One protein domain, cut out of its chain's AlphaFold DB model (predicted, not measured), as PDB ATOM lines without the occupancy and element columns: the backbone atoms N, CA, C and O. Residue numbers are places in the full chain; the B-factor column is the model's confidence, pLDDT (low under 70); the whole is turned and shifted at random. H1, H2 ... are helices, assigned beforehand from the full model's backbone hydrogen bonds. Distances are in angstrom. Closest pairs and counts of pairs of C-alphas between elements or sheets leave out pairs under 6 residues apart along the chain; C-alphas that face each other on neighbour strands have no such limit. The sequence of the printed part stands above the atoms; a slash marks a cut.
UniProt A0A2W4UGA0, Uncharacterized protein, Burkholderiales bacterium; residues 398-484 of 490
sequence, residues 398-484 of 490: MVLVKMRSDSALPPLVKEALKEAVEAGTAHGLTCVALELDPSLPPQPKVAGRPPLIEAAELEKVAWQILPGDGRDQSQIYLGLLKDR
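AT A GLANCE: This is residues 398 to 484 of the 490 residues of an uncharacterized protein of Burkholderiales bacterium (UniProt A0A2W4UGA0). One long helix, H2, makes the long axis; three short helices, H1, H3 and H4, pack on its residues 412 to 424, and residues 437 to 454 fold back from its far end in a wide loop. The 87 printed residues include four named helices, H1 to H4 in order, and no named strand: all helix. The whole is loose, radius of gyration of the C-alphas 15.5 A, spanning 55 by 27 by 17 A.

HOW THE PARTS SIT: Start at H1, residues 398 to 401, which touches H3, residues 455 to 462; Val 399 and Glu 459 have the closest C-alphas, 5.4 A. H2, residues 411 to 436, forms a hairpin with H3 through its residues 417 to 424 alone, at 17 degrees, closest C-alphas Leu 417 and Leu 458, 6.9 A. In H2 and H3 every O i to N i+4 pair is within hydrogen-bond range.

IN THESE COORDINATES: Find C-alpha 411 at (218.480, 282.634, 208.143); H2 runs 37.2 A to C-alpha 436. H4, residues 474 to 482, ends at (217.864, 268.394, 204.300).

THE WHOLE: The printed part has no cut; links H2 to H3 and H3 to H4 are long. Residues 465 to 484 are among those under pLDDT 70.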
ATOM      1  N   MET A 398     215.709 282.377 188.905       95.50
ATOM      2  CA  MET A 398     214.451 283.042 189.243       95.50
ATOM      3  C   MET A 398     213.922 282.723 190.645       95.50
ATOM      4  O   MET A 398     213.121 283.506 191.156       95.50
ATOM      5  N   VAL A 399     214.366 281.642 191.298       93.44
ATOM      6  CA  VAL A 399     213.948 281.317 192.674       93.44
ATOM      7  C   VAL A 399     214.339 282.432 193.638       93.44
ATOM      8  O   VAL A 399     213.501 282.896 194.407       93.44
ATOM      9  N   LEU A 400     215.591 282.896 193.573       89.12
ATOM     10  CA  LEU A 400     216.076 283.965 194.449       89.12
ATOM     11  C   LEU A 400     215.468 285.317 194.072       89.12
ATOM     12  O   LEU A 400     215.088 286.074 194.958       89.12
ATOM     13  N   VAL A 401     215.290 285.582 192.773       90.94
ATOM     14  CA  VAL A 401     214.660 286.816 192.264       90.94
ATOM     15  C   VAL A 401     213.206 286.956 192.727       90.94
ATOM     16  O   VAL A 401     212.729 288.067 192.961       90.94
ATOM     17  N   LYS A 402     212.484 285.835 192.825       88.00
ATOM     18  CA  LYS A 402     211.078 285.773 193.253       88.00
ATOM     19  C   LYS A 402     210.916 285.530 194.751       88.00
ATOM     20  O   LYS A 402     209.783 285.532 195.232       88.00
ATOM     21  N   MET A 403     212.007 285.288 195.479       85.69
ATOM     22  CA  MET A 403     211.939 285.061 196.915       85.69
ATOM     23  C   MET A 403     211.322 286.292 197.570       85.69
ATOM     24  O   MET A 403     211.784 287.419 197.392       85.69
ATOM     25  N   ARG A 404     210.256 286.072 198.334       70.81
ATOM     26  CA  ARG A 404     209.537 287.175 198.955       70.81
ATOM     27  C   ARG A 404     210.421 287.875 199.984       70.81
ATOM     28  O   ARG A 404     211.020 287.226 200.844       70.81
ATOM     29  N   SER A 405     210.463 289.203 199.950       69.50
ATOM     30  CA  SER A 405     211.200 290.001 200.938       69.50
ATOM     31  C   SER A 405     210.594 289.905 202.342       69.50
ATOM     32  O   SER A 405     211.328 289.962 203.324       69.50
ATOM     33  N   ASP A 406     209.276 289.707 202.439       69.38
ATOM     34  CA  ASP A 406     208.544 289.464 203.689       69.38
ATOM     35  C   ASP A 406     208.505 287.979 204.083       69.38
ATOM     36  O   ASP A 406     207.824 287.604 205.038       69.38
ATOM     37  N   SER A 407     209.256 287.119 203.381       68.69
ATOM     38  CA  SER A 407     209.452 285.745 203.823       68.69
ATOM     39  C   SER A 407     210.157 285.770 205.186       68.69
ATOM     40  O   SER A 407     211.358 286.047 205.314       68.69
ATOM     41  N   ALA A 408     209.401 285.459 206.240       73.19
ATOM     42  CA  ALA A 408     209.907 285.282 207.602       73.19
ATOM     43  C   ALA A 408     210.793 284.023 207.742       73.19
ATOM     44  O   ALA A 408     211.004 283.530 208.846       73.19
ATOM     45  N   LEU A 409     211.308 283.489 206.623       76.56
ATOM     46  CA  LEU A 409     212.169 282.316 206.575       76.56
ATOM     47  C   LEU A 409     213.399 282.526 207.480       76.56
ATOM     48  O   LEU A 409     214.079 283.554 207.354       76.56
ATOM     49  N   PRO A 410     213.720 281.553 208.352       80.62
ATOM     50  CA  PRO A 410     214.901 281.592 209.200       80.62
ATOM     51  C   PRO A 410     216.178 281.758 208.361       80.62
ATOM     52  O   PRO A 410     216.247 281.202 207.260       80.62
ATOM     53  N   PRO A 411     217.220 282.447 208.866       82.44
ATOM     54  CA  PRO A 411     218.480 282.634 208.143       82.44
ATOM     55  C   PRO A 411     219.074 281.333 207.583       82.44
ATOM     56  O   PRO A 411     219.424 281.290 206.409       82.44
ATOM     57  N   LEU A 412     219.065 280.252 208.373       80.50
ATOM     58  CA  LEU A 412     219.539 278.925 207.950       80.50
ATOM     59  C   LEU A 412     218.758 278.351 206.755       80.50
ATOM     60  O   LEU A 412     219.324 277.645 205.928       80.50
ATOM     61  N   VAL A 413     217.459 278.647 206.641       81.12
ATOM     62  CA  VAL A 413     216.640 278.207 205.499       81.12
ATOM     63  C   VAL A 413     216.963 279.042 204.261       81.12
ATOM     64  O   VAL A 413     217.058 278.494 203.167       81.12
ATOM     65  N   LYS A 414     217.179 280.353 204.425       84.00
ATOM     66  CA  LYS A 414     217.609 281.240 203.330       84.00
ATOM     67  C   LYS A 414     218.988 280.841 202.794       84.00
ATOM     68  O   LYS A 414     219.197 280.888 201.588       84.00
ATOM     69  N   GLU A 415     219.906 280.452 203.672       84.81
ATOM     70  CA  GLU A 415     221.232 279.947 203.305       84.81
ATOM     71  C   GLU A 415     221.135 278.617 202.548       84.81
ATOM     72  O   GLU A 415     221.591 278.538 201.411       84.81
ATOM     73  N   ALA A 416     220.412 277.632 203.090       84.12
ATOM     74  CA  ALA A 416     220.185 276.356 202.412       84.12
ATOM     75  C   ALA A 416     219.488 276.518 201.045       84.12
ATOM     76  O   ALA A 416     219.816 275.822 200.085       84.12
ATOM     77  N   LEU A 417     218.541 277.456 200.923       87.31
ATOM     78  CA  LEU A 417     217.892 277.776 199.651       87.31
ATOM     79  C   LEU A 417     218.890 278.342 198.630       87.31
ATOM     80  O   LEU A 417     218.856 277.942 197.467       87.31
ATOM     81  N   LYS A 418     219.783 279.249 199.050       89.12
ATOM     82  CA  LYS A 418     220.842 279.792 198.184       89.12
ATOM     83  C   LYS A 418     221.788 278.691 197.715       89.12
ATOM     84  O   LYS A 418     221.993 278.572 196.513       89.12
ATOM     85  N   GLU A 419     222.268 277.844 198.623       88.06
ATOM     86  CA  GLU A 419     223.128 276.702 198.283       88.06
ATOM     87  C   GLU A 419     222.450 275.754 197.279       88.06
ATOM     88  O   GLU A 419     223.067 275.311 196.308       88.06
ATOM     89  N   ALA A 420     221.156 275.469 197.465       88.38
ATOM     90  CA  ALA A 420     220.393 274.633 196.540       88.38
ATOM     91  C   ALA A 420     220.250 275.269 195.150       88.38
ATOM     92  O   ALA A 420     220.394 274.579 194.138       88.38
ATOM     93  N   VAL A 421     219.979 276.576 195.088       91.19
ATOM     94  CA  VAL A 421     219.896 277.327 193.825       91.19
ATOM     95  C   VAL A 421     221.250 277.370 193.122       91.19
ATOM     96  O   VAL A 421     221.307 277.189 191.905       91.19
ATOM     97  N   GLU A 422     222.343 277.558 193.860       90.50
ATOM     98  CA  GLU A 422     223.705 277.526 193.321       90.50
ATOM     99  C   GLU A 422     224.049 276.143 192.754       90.50
ATOM    100  O   GLU A 422     224.532 276.044 191.624       90.50
ATOM    101  N   ALA A 423     223.723 275.066 193.476       88.56
ATOM    102  CA  ALA A 423     223.911 273.698 192.998       88.56
ATOM    103  C   ALA A 423     223.074 273.399 191.740       88.56
ATOM    104  O   ALA A 423     223.594 272.824 190.779       88.56
ATOM    105  N   GLY A 424     221.806 273.826 191.726       91.12
ATOM    106  CA  GLY A 424     220.902 273.761 190.572       91.12
ATOM    107  C   GLY A 424     221.453 274.490 189.351       91.12
ATOM    108  O   GLY A 424     221.552 273.923 188.265       91.12
ATOM    109  N   THR A 425     221.901 275.729 189.550       92.44
ATOM    110  CA  THR A 425     222.480 276.565 188.494       92.44
ATOM    111  C   THR A 425     223.776 275.959 187.952       92.44
ATOM    112  O   THR A 425     223.943 275.888 186.738       92.44
ATOM    113  N   ALA A 426     224.667 275.456 188.815       91.44
ATOM    114  CA  ALA A 426     225.912 274.805 188.400       91.44
ATOM    115  C   ALA A 426     225.665 273.515 187.597       91.44
ATOM    116  O   ALA A 426     226.345 273.253 186.600       91.44
ATOM    117  N   HIS A 427     224.668 272.720 187.999       91.38
ATOM    118  CA  HIS A 427     224.225 271.573 187.213       91.38
ATOM    119  C   HIS A 427     223.688 272.017 185.848       91.38
ATOM    120  O   HIS A 427     224.141 271.511 184.821       91.38
ATOM    121  N   GLY A 428     222.806 273.021 185.827       93.88
ATOM    122  CA  GLY A 428     222.268 273.599 184.600       93.88
ATOM    123  C   GLY A 428     223.361 274.102 183.653       93.88
ATOM    124  O   GLY A 428     223.319 273.800 182.466       93.88
ATOM    125  N   LEU A 429     224.398 274.774 184.167       94.44
ATOM    126  CA  LEU A 429     225.536 275.242 183.366       94.44
ATOM    127  C   LEU A 429     226.336 274.087 182.751       94.44
ATOM    128  O   LEU A 429     226.862 274.217 181.648       94.44
ATOM    129  N   THR A 430     226.391 272.931 183.417       92.75
ATOM    130  CA  THR A 430     226.972 271.729 182.804       92.75
ATOM    131  C   THR A 430     226.092 271.219 181.660       92.75
ATOM    132  O   THR A 430     226.606 270.876 180.598       92.75
ATOM    133  N   CYS A 431     224.768 271.200 181.837       94.00
ATOM    134  CA  CYS A 431     223.840 270.843 180.763       94.00
ATOM    135  C   CYS A 431     223.944 271.809 179.574       94.00
ATOM    136  O   CYS A 431     223.929 271.357 178.434       94.00
ATOM    137  N   VAL A 432     224.126 273.110 179.831       95.44
ATOM    138  CA  VAL A 432     224.423 274.110 178.793       95.44
ATOM    139  C   VAL A 432     225.693 273.732 178.034       95.44
ATOM    140  O   VAL A 432     225.668 273.686 176.808       95.44
ATOM    141  N   ALA A 433     226.785 273.420 178.736       94.50
ATOM    142  CA  ALA A 433     228.042 273.037 178.094       94.50
ATOM    143  C   ALA A 433     227.888 271.788 177.208       94.50
ATOM    144  O   ALA A 433     228.328 271.807 176.064       94.50
ATOM    145  N   LEU A 434     227.208 270.744 177.695       94.31
ATOM    146  CA  LEU A 434     226.948 269.511 176.939       94.31
ATOM    147  C   LEU A 434     226.010 269.723 175.739       94.31
ATOM    148  O   LEU A 434     226.152 269.049 174.723       94.31
ATOM    149  N   GLU A 435     225.038 270.635 175.839       95.62
ATOM    150  CA  GLU A 435     224.140 270.967 174.724       95.62
ATOM    151  C   GLU A 435     224.873 271.736 173.616       95.62
ATOM    152  O   GLU A 435     224.614 271.507 172.434       95.62
ATOM    153  N   LEU A 436     225.801 272.620 173.989       95.06
ATOM    154  CA  LEU A 436     226.617 273.383 173.042       95.06
ATOM    155  C   LEU A 436     227.766 272.557 172.444       95.06
ATOM    156  O   LEU A 436     228.152 272.802 171.302       95.06
ATOM    157  N   ASP A 437     228.296 271.589 173.194       94.94
ATOM    158  CA  ASP A 437     229.327 270.651 172.750       94.94
ATOM    159  C   ASP A 437     229.061 269.230 173.292       94.94
ATOM    160  O   ASP A 437     229.517 268.869 174.384       94.94
ATOM    161  N   PRO A 438     228.363 268.380 172.510       91.25
ATOM    162  CA  PRO A 438     228.074 266.998 172.894       91.25
ATOM    163  C   PRO A 438     229.304 266.088 173.006       91.25
ATOM    164  O   PRO A 438     229.164 264.943 173.436       91.25
ATOM    165  N   SER A 439     230.493 266.544 172.585       93.06
ATOM    166  CA  SER A 439     231.734 265.771 172.704       93.06
ATOM    167  C   SER A 439     232.354 265.842 174.103       93.06
ATOM    168  O   SER A 439     233.193 265.003 174.445       93.06
ATOM    169  N   LEU A 440     231.931 266.808 174.929       88.81
ATOM    170  CA  LEU A 440     232.384 266.923 176.308       88.81
ATOM    171  C   LEU A 440     231.968 265.687 177.122       88.81
ATOM    172  O   LEU A 440     230.852 265.180 176.971       88.81
ATOM    173  N   PRO A 441     232.838 265.188 178.019       81.31
ATOM    174  CA  PRO A 441     232.496 264.046 178.845       81.31
ATOM    175  C   PRO A 441     231.321 264.404 179.766       81.31
ATOM    176  O   PRO A 441     231.318 265.482 180.371       81.31
ATOM    177  N   PRO A 442     230.332 263.506 179.935       70.50
ATOM    178  CA  PRO A 442     229.305 263.710 180.942       70.50
ATOM    179  C   PRO A 442     229.969 263.807 182.319       70.50
ATOM    180  O   PRO A 442     230.932 263.090 182.606       70.50
ATOM    181  N   GLN A 443     229.450 264.686 183.182       67.69
ATOM    182  CA  GLN A 443     229.943 264.808 184.556       67.69
ATOM    183  C   GLN A 443     229.977 263.423 185.218       67.69
ATOM    184  O   GLN A 443     228.974 262.697 185.160       67.69
ATOM    185  N   PRO A 444     231.094 263.038 185.860       59.88
ATOM    186  CA  PRO A 444     231.146 261.789 186.595       59.88
ATOM    187  C   PRO A 444     230.049 261.802 187.662       59.88
ATOM    188  O   PRO A 444     229.893 262.771 188.408       59.88
ATOM    189  N   LYS A 445     229.272 260.715 187.744       59.34
ATOM    190  CA  LYS A 445     228.340 260.516 188.856       59.34
ATOM    191  C   LYS A 445     229.167 260.404 190.137       59.34
ATOM    192  O   LYS A 445     229.710 259.344 190.429       59.34
ATOM    193  N   VAL A 446     229.289 261.500 190.883       57.34
ATOM    194  CA  VAL A 446     229.946 261.494 192.194       57.34
ATOM    195  C   VAL A 446     229.058 260.697 193.148       57.34
ATOM    196  O   VAL A 446     227.976 261.147 193.528       57.34
ATOM    197  N   ALA A 447     229.489 259.482 193.489       53.47
ATOM    198  CA  ALA A 447     228.779 258.626 194.428       53.47
ATOM    199  C   ALA A 447     228.609 259.352 195.776       53.47
ATOM    200  O   ALA A 447     229.566 259.896 196.318       53.47
ATOM    201  N   GLY A 448     227.381 259.380 196.301       59.19
ATOM    202  CA  GLY A 448     227.066 260.024 197.581       59.19
ATOM    203  C   GLY A 448     226.711 261.514 197.510       59.19
ATOM    204  O   GLY A 448     226.355 262.079 198.543       59.19
ATOM    205  N   ARG A 449     226.738 262.155 196.329       59.62
ATOM    206  CA  ARG A 449     226.172 263.505 196.177       59.62
ATOM    207  C   ARG A 449     224.642 263.418 196.275       59.62
ATOM    208  O   ARG A 449     224.052 262.573 195.595       59.62
ATOM    209  N   PRO A 450     223.987 264.235 197.112       62.53
ATOM    210  CA  PRO A 450     222.539 264.184 197.226       62.53
ATOM    211  C   PRO A 450     221.867 264.625 195.910       62.53
ATOM    212  O   PRO A 450     222.479 265.356 195.122       62.53
ATOM    213  N   PRO A 451     220.642 264.141 195.627       71.38
ATOM    214  CA  PRO A 451     219.948 264.451 194.383       71.38
ATOM    215  C   PRO A 451     219.637 265.947 194.289       71.38
ATOM    216  O   PRO A 451     219.295 266.578 195.287       71.38
ATOM    217  N   LEU A 452     219.730 266.495 193.074       83.56
ATOM    218  CA  LEU A 452     219.355 267.877 192.783       83.56
ATOM    219  C   LEU A 452     217.901 268.125 193.224       83.56
ATOM    220  O   LEU A 452     217.032 267.278 193.008       83.56
ATOM    221  N   ILE A 453     217.635 269.277 193.839       86.00
ATOM    222  CA  ILE A 453     216.262 269.714 194.113       86.00
ATOM    223  C   ILE A 453     215.748 270.439 192.872       86.00
ATOM    224  O   ILE A 453     216.449 271.278 192.302       86.00
ATOM    225  N   GLU A 454     214.530 270.125 192.441       89.44
ATOM    226  CA  GLU A 454     213.925 270.776 191.283       89.44
ATOM    227  C   GLU A 454     213.614 272.245 191.591       89.44
ATOM    228  O   GLU A 454     213.135 272.577 192.678       89.44
ATOM    229  N   ALA A 455     213.816 273.142 190.620       90.56
ATOM    230  CA  ALA A 455     213.563 274.575 190.815       90.56
ATOM    231  C   ALA A 455     212.134 274.855 191.322       90.56
ATOM    232  O   ALA A 455     211.945 275.687 192.202       90.56
ATOM    233  N   ALA A 456     211.136 274.104 190.843       88.62
ATOM    234  CA  ALA A 456     209.742 274.238 191.275       88.62
ATOM    235  C   ALA A 456     209.512 273.878 192.758       88.62
ATOM    236  O   ALA A 456     208.575 274.377 193.378       88.62
ATOM    237  N   GLU A 457     210.329 272.993 193.335       86.75
ATOM    238  CA  GLU A 457     210.272 272.666 194.765       86.75
ATOM    239  C   GLU A 457     210.910 273.783 195.594       86.75
ATOM    240  O   GLU A 457     210.334 274.211 196.595       86.75
ATOM    241  N   LEU A 458     212.042 274.320 195.129       89.38
ATOM    242  CA  LEU A 458     212.698 275.474 195.749       89.38
ATOM    243  C   LEU A 458     211.811 276.727 195.712       89.38
ATOM    244  O   LEU A 458     211.735 277.447 196.706       89.38
ATOM    245  N   GLU A 459     211.080 276.955 194.615       88.38
ATOM    246  CA  GLU A 459     210.092 278.036 194.506       88.38
ATOM    247  C   GLU A 459     209.029 277.928 195.610       88.38
ATOM    248  O   GLU A 459     208.736 278.920 196.272       88.38
ATOM    249  N   LYS A 460     208.490 276.733 195.891       84.19
ATOM    250  CA  LYS A 460     207.488 276.567 196.964       84.19
ATOM    251  C   LYS A 460     208.020 277.025 198.322       84.19
ATOM    252  O   LYS A 460     207.293 277.694 199.052       84.19
ATOM    253  N   VAL A 461     209.279 276.707 198.626       82.56
ATOM    254  CA  VAL A 461     209.940 277.133 199.870       82.56
ATOM    255  C   VAL A 461     210.176 278.645 199.872       82.56
ATOM    256  O   VAL A 461     209.856 279.313 200.851       82.56
ATOM    257  N   ALA A 462     210.669 279.207 198.764       84.00
ATOM    258  CA  ALA A 462     210.962 280.636 198.623       84.00
ATOM    259  C   ALA A 462     209.724 281.546 198.772       84.00
ATOM    260  O   ALA A 462     209.850 282.721 199.130       84.00
ATOM    261  N   TRP A 463     208.533 281.010 198.489       79.44
ATOM    262  CA  TRP A 463     207.256 281.725 198.540       79.44
ATOM    263  C   TRP A 463     206.469 281.533 199.844       79.44
ATOM    264  O   TRP A 463     205.457 282.211 200.043       79.44
ATOM    265  N   GLN A 464     206.894 280.633 200.733       73.44
ATOM    266  CA  GLN A 464     206.162 280.350 201.967       73.44
ATOM    267  C   GLN A 464     206.288 281.473 203.003       73.44
ATOM    268  O   GLN A 464     207.376 281.958 203.317       73.44
ATOM    269  N   ILE A 465     205.141 281.844 203.575       61.38
ATOM    270  CA  ILE A 465     205.035 282.737 204.730       61.38
ATOM    271  C   ILE A 465     204.874 281.859 205.968       61.38
ATOM    272  O   ILE A 465     203.940 281.060 206.049       61.38
ATOM    273  N   LEU A 466     205.784 282.002 206.926       62.62
ATOM    274  CA  LEU A 466     205.677 281.318 208.208       62.62
ATOM    275  C   LEU A 466     204.563 281.939 209.059       62.62
ATOM    276  O   LEU A 466     204.480 283.170 209.120       62.62
ATOM    277  N   PRO A 467     203.726 281.133 209.738       58.25
ATOM    278  CA  PRO A 467     202.781 281.658 210.714       58.25
ATOM    279  C   PRO A 467     203.527 282.471 211.778       58.25
ATOM    280  O   PRO A 467     204.509 282.003 212.348       58.25
ATOM    281  N   GLY A 468     203.055 283.684 212.067       54.88
ATOM    282  CA  GLY A 468     203.639 284.568 213.086       54.88
ATOM    283  C   GLY A 468     203.399 284.117 214.533       54.88
ATOM    284  O   GLY A 468     203.519 284.926 215.444       54.88
ATOM    285  N   ASP A 469     203.027 282.855 214.758       58.75
ATOM    286  CA  ASP A 469     202.625 282.320 216.064       58.75
ATOM    287  C   ASP A 469     203.808 281.866 216.942       58.75
ATOM    288  O   ASP A 469     203.608 281.266 217.996       58.75
ATOM    289  N   GLY A 470     205.046 282.166 216.530       52.59
ATOM    290  CA  GLY A 470     206.260 281.919 217.313       52.59
ATOM    291  C   GLY A 470     206.747 280.466 217.315       52.59
ATOM    292  O   GLY A 470     207.715 280.162 218.013       52.59
ATOM    293  N   ARG A 471     206.128 279.558 216.546       58.62
ATOM    294  CA  ARG A 471     206.615 278.177 216.411       58.62
ATOM    295  C   ARG A 471     207.778 278.101 215.423       58.62
ATOM    296  O   ARG A 471     207.626 278.399 214.240       58.62
ATOM    297  N   ASP A 472     208.936 277.646 215.901       61.12
ATOM    298  CA  ASP A 472     210.112 277.394 215.066       61.12
ATOM    299  C   ASP A 472     209.868 276.204 214.119       61.12
ATOM    300  O   ASP A 472     210.071 275.040 214.463       61.12
ATOM    301  N   GLN A 473     209.407 276.500 212.904       64.44
ATOM    302  CA  GLN A 473     209.243 275.508 211.840       64.44
ATOM    303  C   GLN A 473     210.518 275.313 211.012       64.44
ATOM    304  O   GLN A 473     210.486 274.597 210.009       64.44
ATOM    305  N   SER A 474     211.653 275.904 211.410       62.50
ATOM    306  CA  SER A 474     212.915 275.787 210.673       62.50
ATOM    307  C   SER A 474     213.286 274.334 210.403       62.50
ATOM    308  O   SER A 474     213.714 274.038 209.300       62.50
ATOM    309  N   GLN A 475     213.042 273.401 211.331       63.84
ATOM    310  CA  GLN A 475     213.325 271.975 211.119       63.84
ATOM    311  C   GLN A 475     212.412 271.301 210.086       63.84
ATOM    312  O   GLN A 475     212.836 270.321 209.486       63.84
ATOM    313  N   ILE A 476     211.207 271.819 209.828       65.81
ATOM    314  CA  ILE A 476     210.308 271.305 208.780       65.81
ATOM    315  C   ILE A 476     210.818 271.744 207.405       65.81
ATOM    316  O   ILE A 476     210.970 270.913 206.516       65.81
ATOM    317  N   TYR A 477     211.150 273.027 207.240       66.62
ATOM    318  CA  TYR A 477     211.706 273.557 205.985       66.62
ATOM    319  C   TYR A 477     213.110 273.060 205.722       66.62
ATOM    320  O   TYR A 477     213.445 272.677 204.605       66.62
ATOM    321  N   LEU A 478     213.916 273.009 206.775       66.50
ATOM    322  CA  LEU A 478     215.179 272.328 206.714       66.50
ATOM    323  C   LEU A 478     214.941 270.859 206.414       66.50
ATOM    324  O   LEU A 478     215.664 270.390 205.585       66.50
ATOM    325  N   GLY A 479     213.948 270.145 206.945       63.28
ATOM    326  CA  GLY A 479     213.628 268.770 206.525       63.28
ATOM    327  C   GLY A 479     213.313 268.649 205.027       63.28
ATOM    328  O   GLY A 479     213.913 267.822 204.344       63.28
ATOM    329  N   LEU A 480     212.471 269.548 204.496       63.12
ATOM    330  CA  LEU A 480     212.162 269.657 203.062       63.12
ATOM    331  C   LEU A 480     213.421 269.883 202.202       63.12
ATOM    332  O   LEU A 480     213.478 269.417 201.068       63.12
ATOM    333  N   LEU A 481     214.429 270.569 202.748       67.00
ATOM    334  CA  LEU A 481     215.714 270.839 202.097       67.00
ATOM    335  C   LEU A 481     216.819 269.803 202.456       67.00
ATOM    336  O   LEU A 481     217.702 269.533 201.649       67.00
ATOM    337  N   LYS A 482     216.785 269.170 203.636       53.94
ATOM    338  CA  LYS A 482     217.864 268.394 204.300       53.94
ATOM    339  C   LYS A 482     217.894 266.937 203.881       53.94
ATOM    340  O   LYS A 482     218.962 266.332 203.959       53.94
ATOM    341  N   ASP A 483     216.800 266.386 203.364       52.06
ATOM    342  CA  ASP A 483     216.858 265.059 202.743       52.06
ATOM    343  C   ASP A 483     217.625 265.085 201.401       52.06
ATOM    344  O   ASP A 483     217.938 264.031 200.844       52.06
ATOM    345  N   ARG A 484     217.988 266.280 200.891       51.41
ATOM    346  CA  ARG A 484     218.674 266.479 199.597       51.41
ATOM    347  C   ARG A 484     219.809 267.516 199.590       51.41
ATOM    348  O   ARG A 484     220.471 267.690 198.573       51.41
TER     349      ARG A 484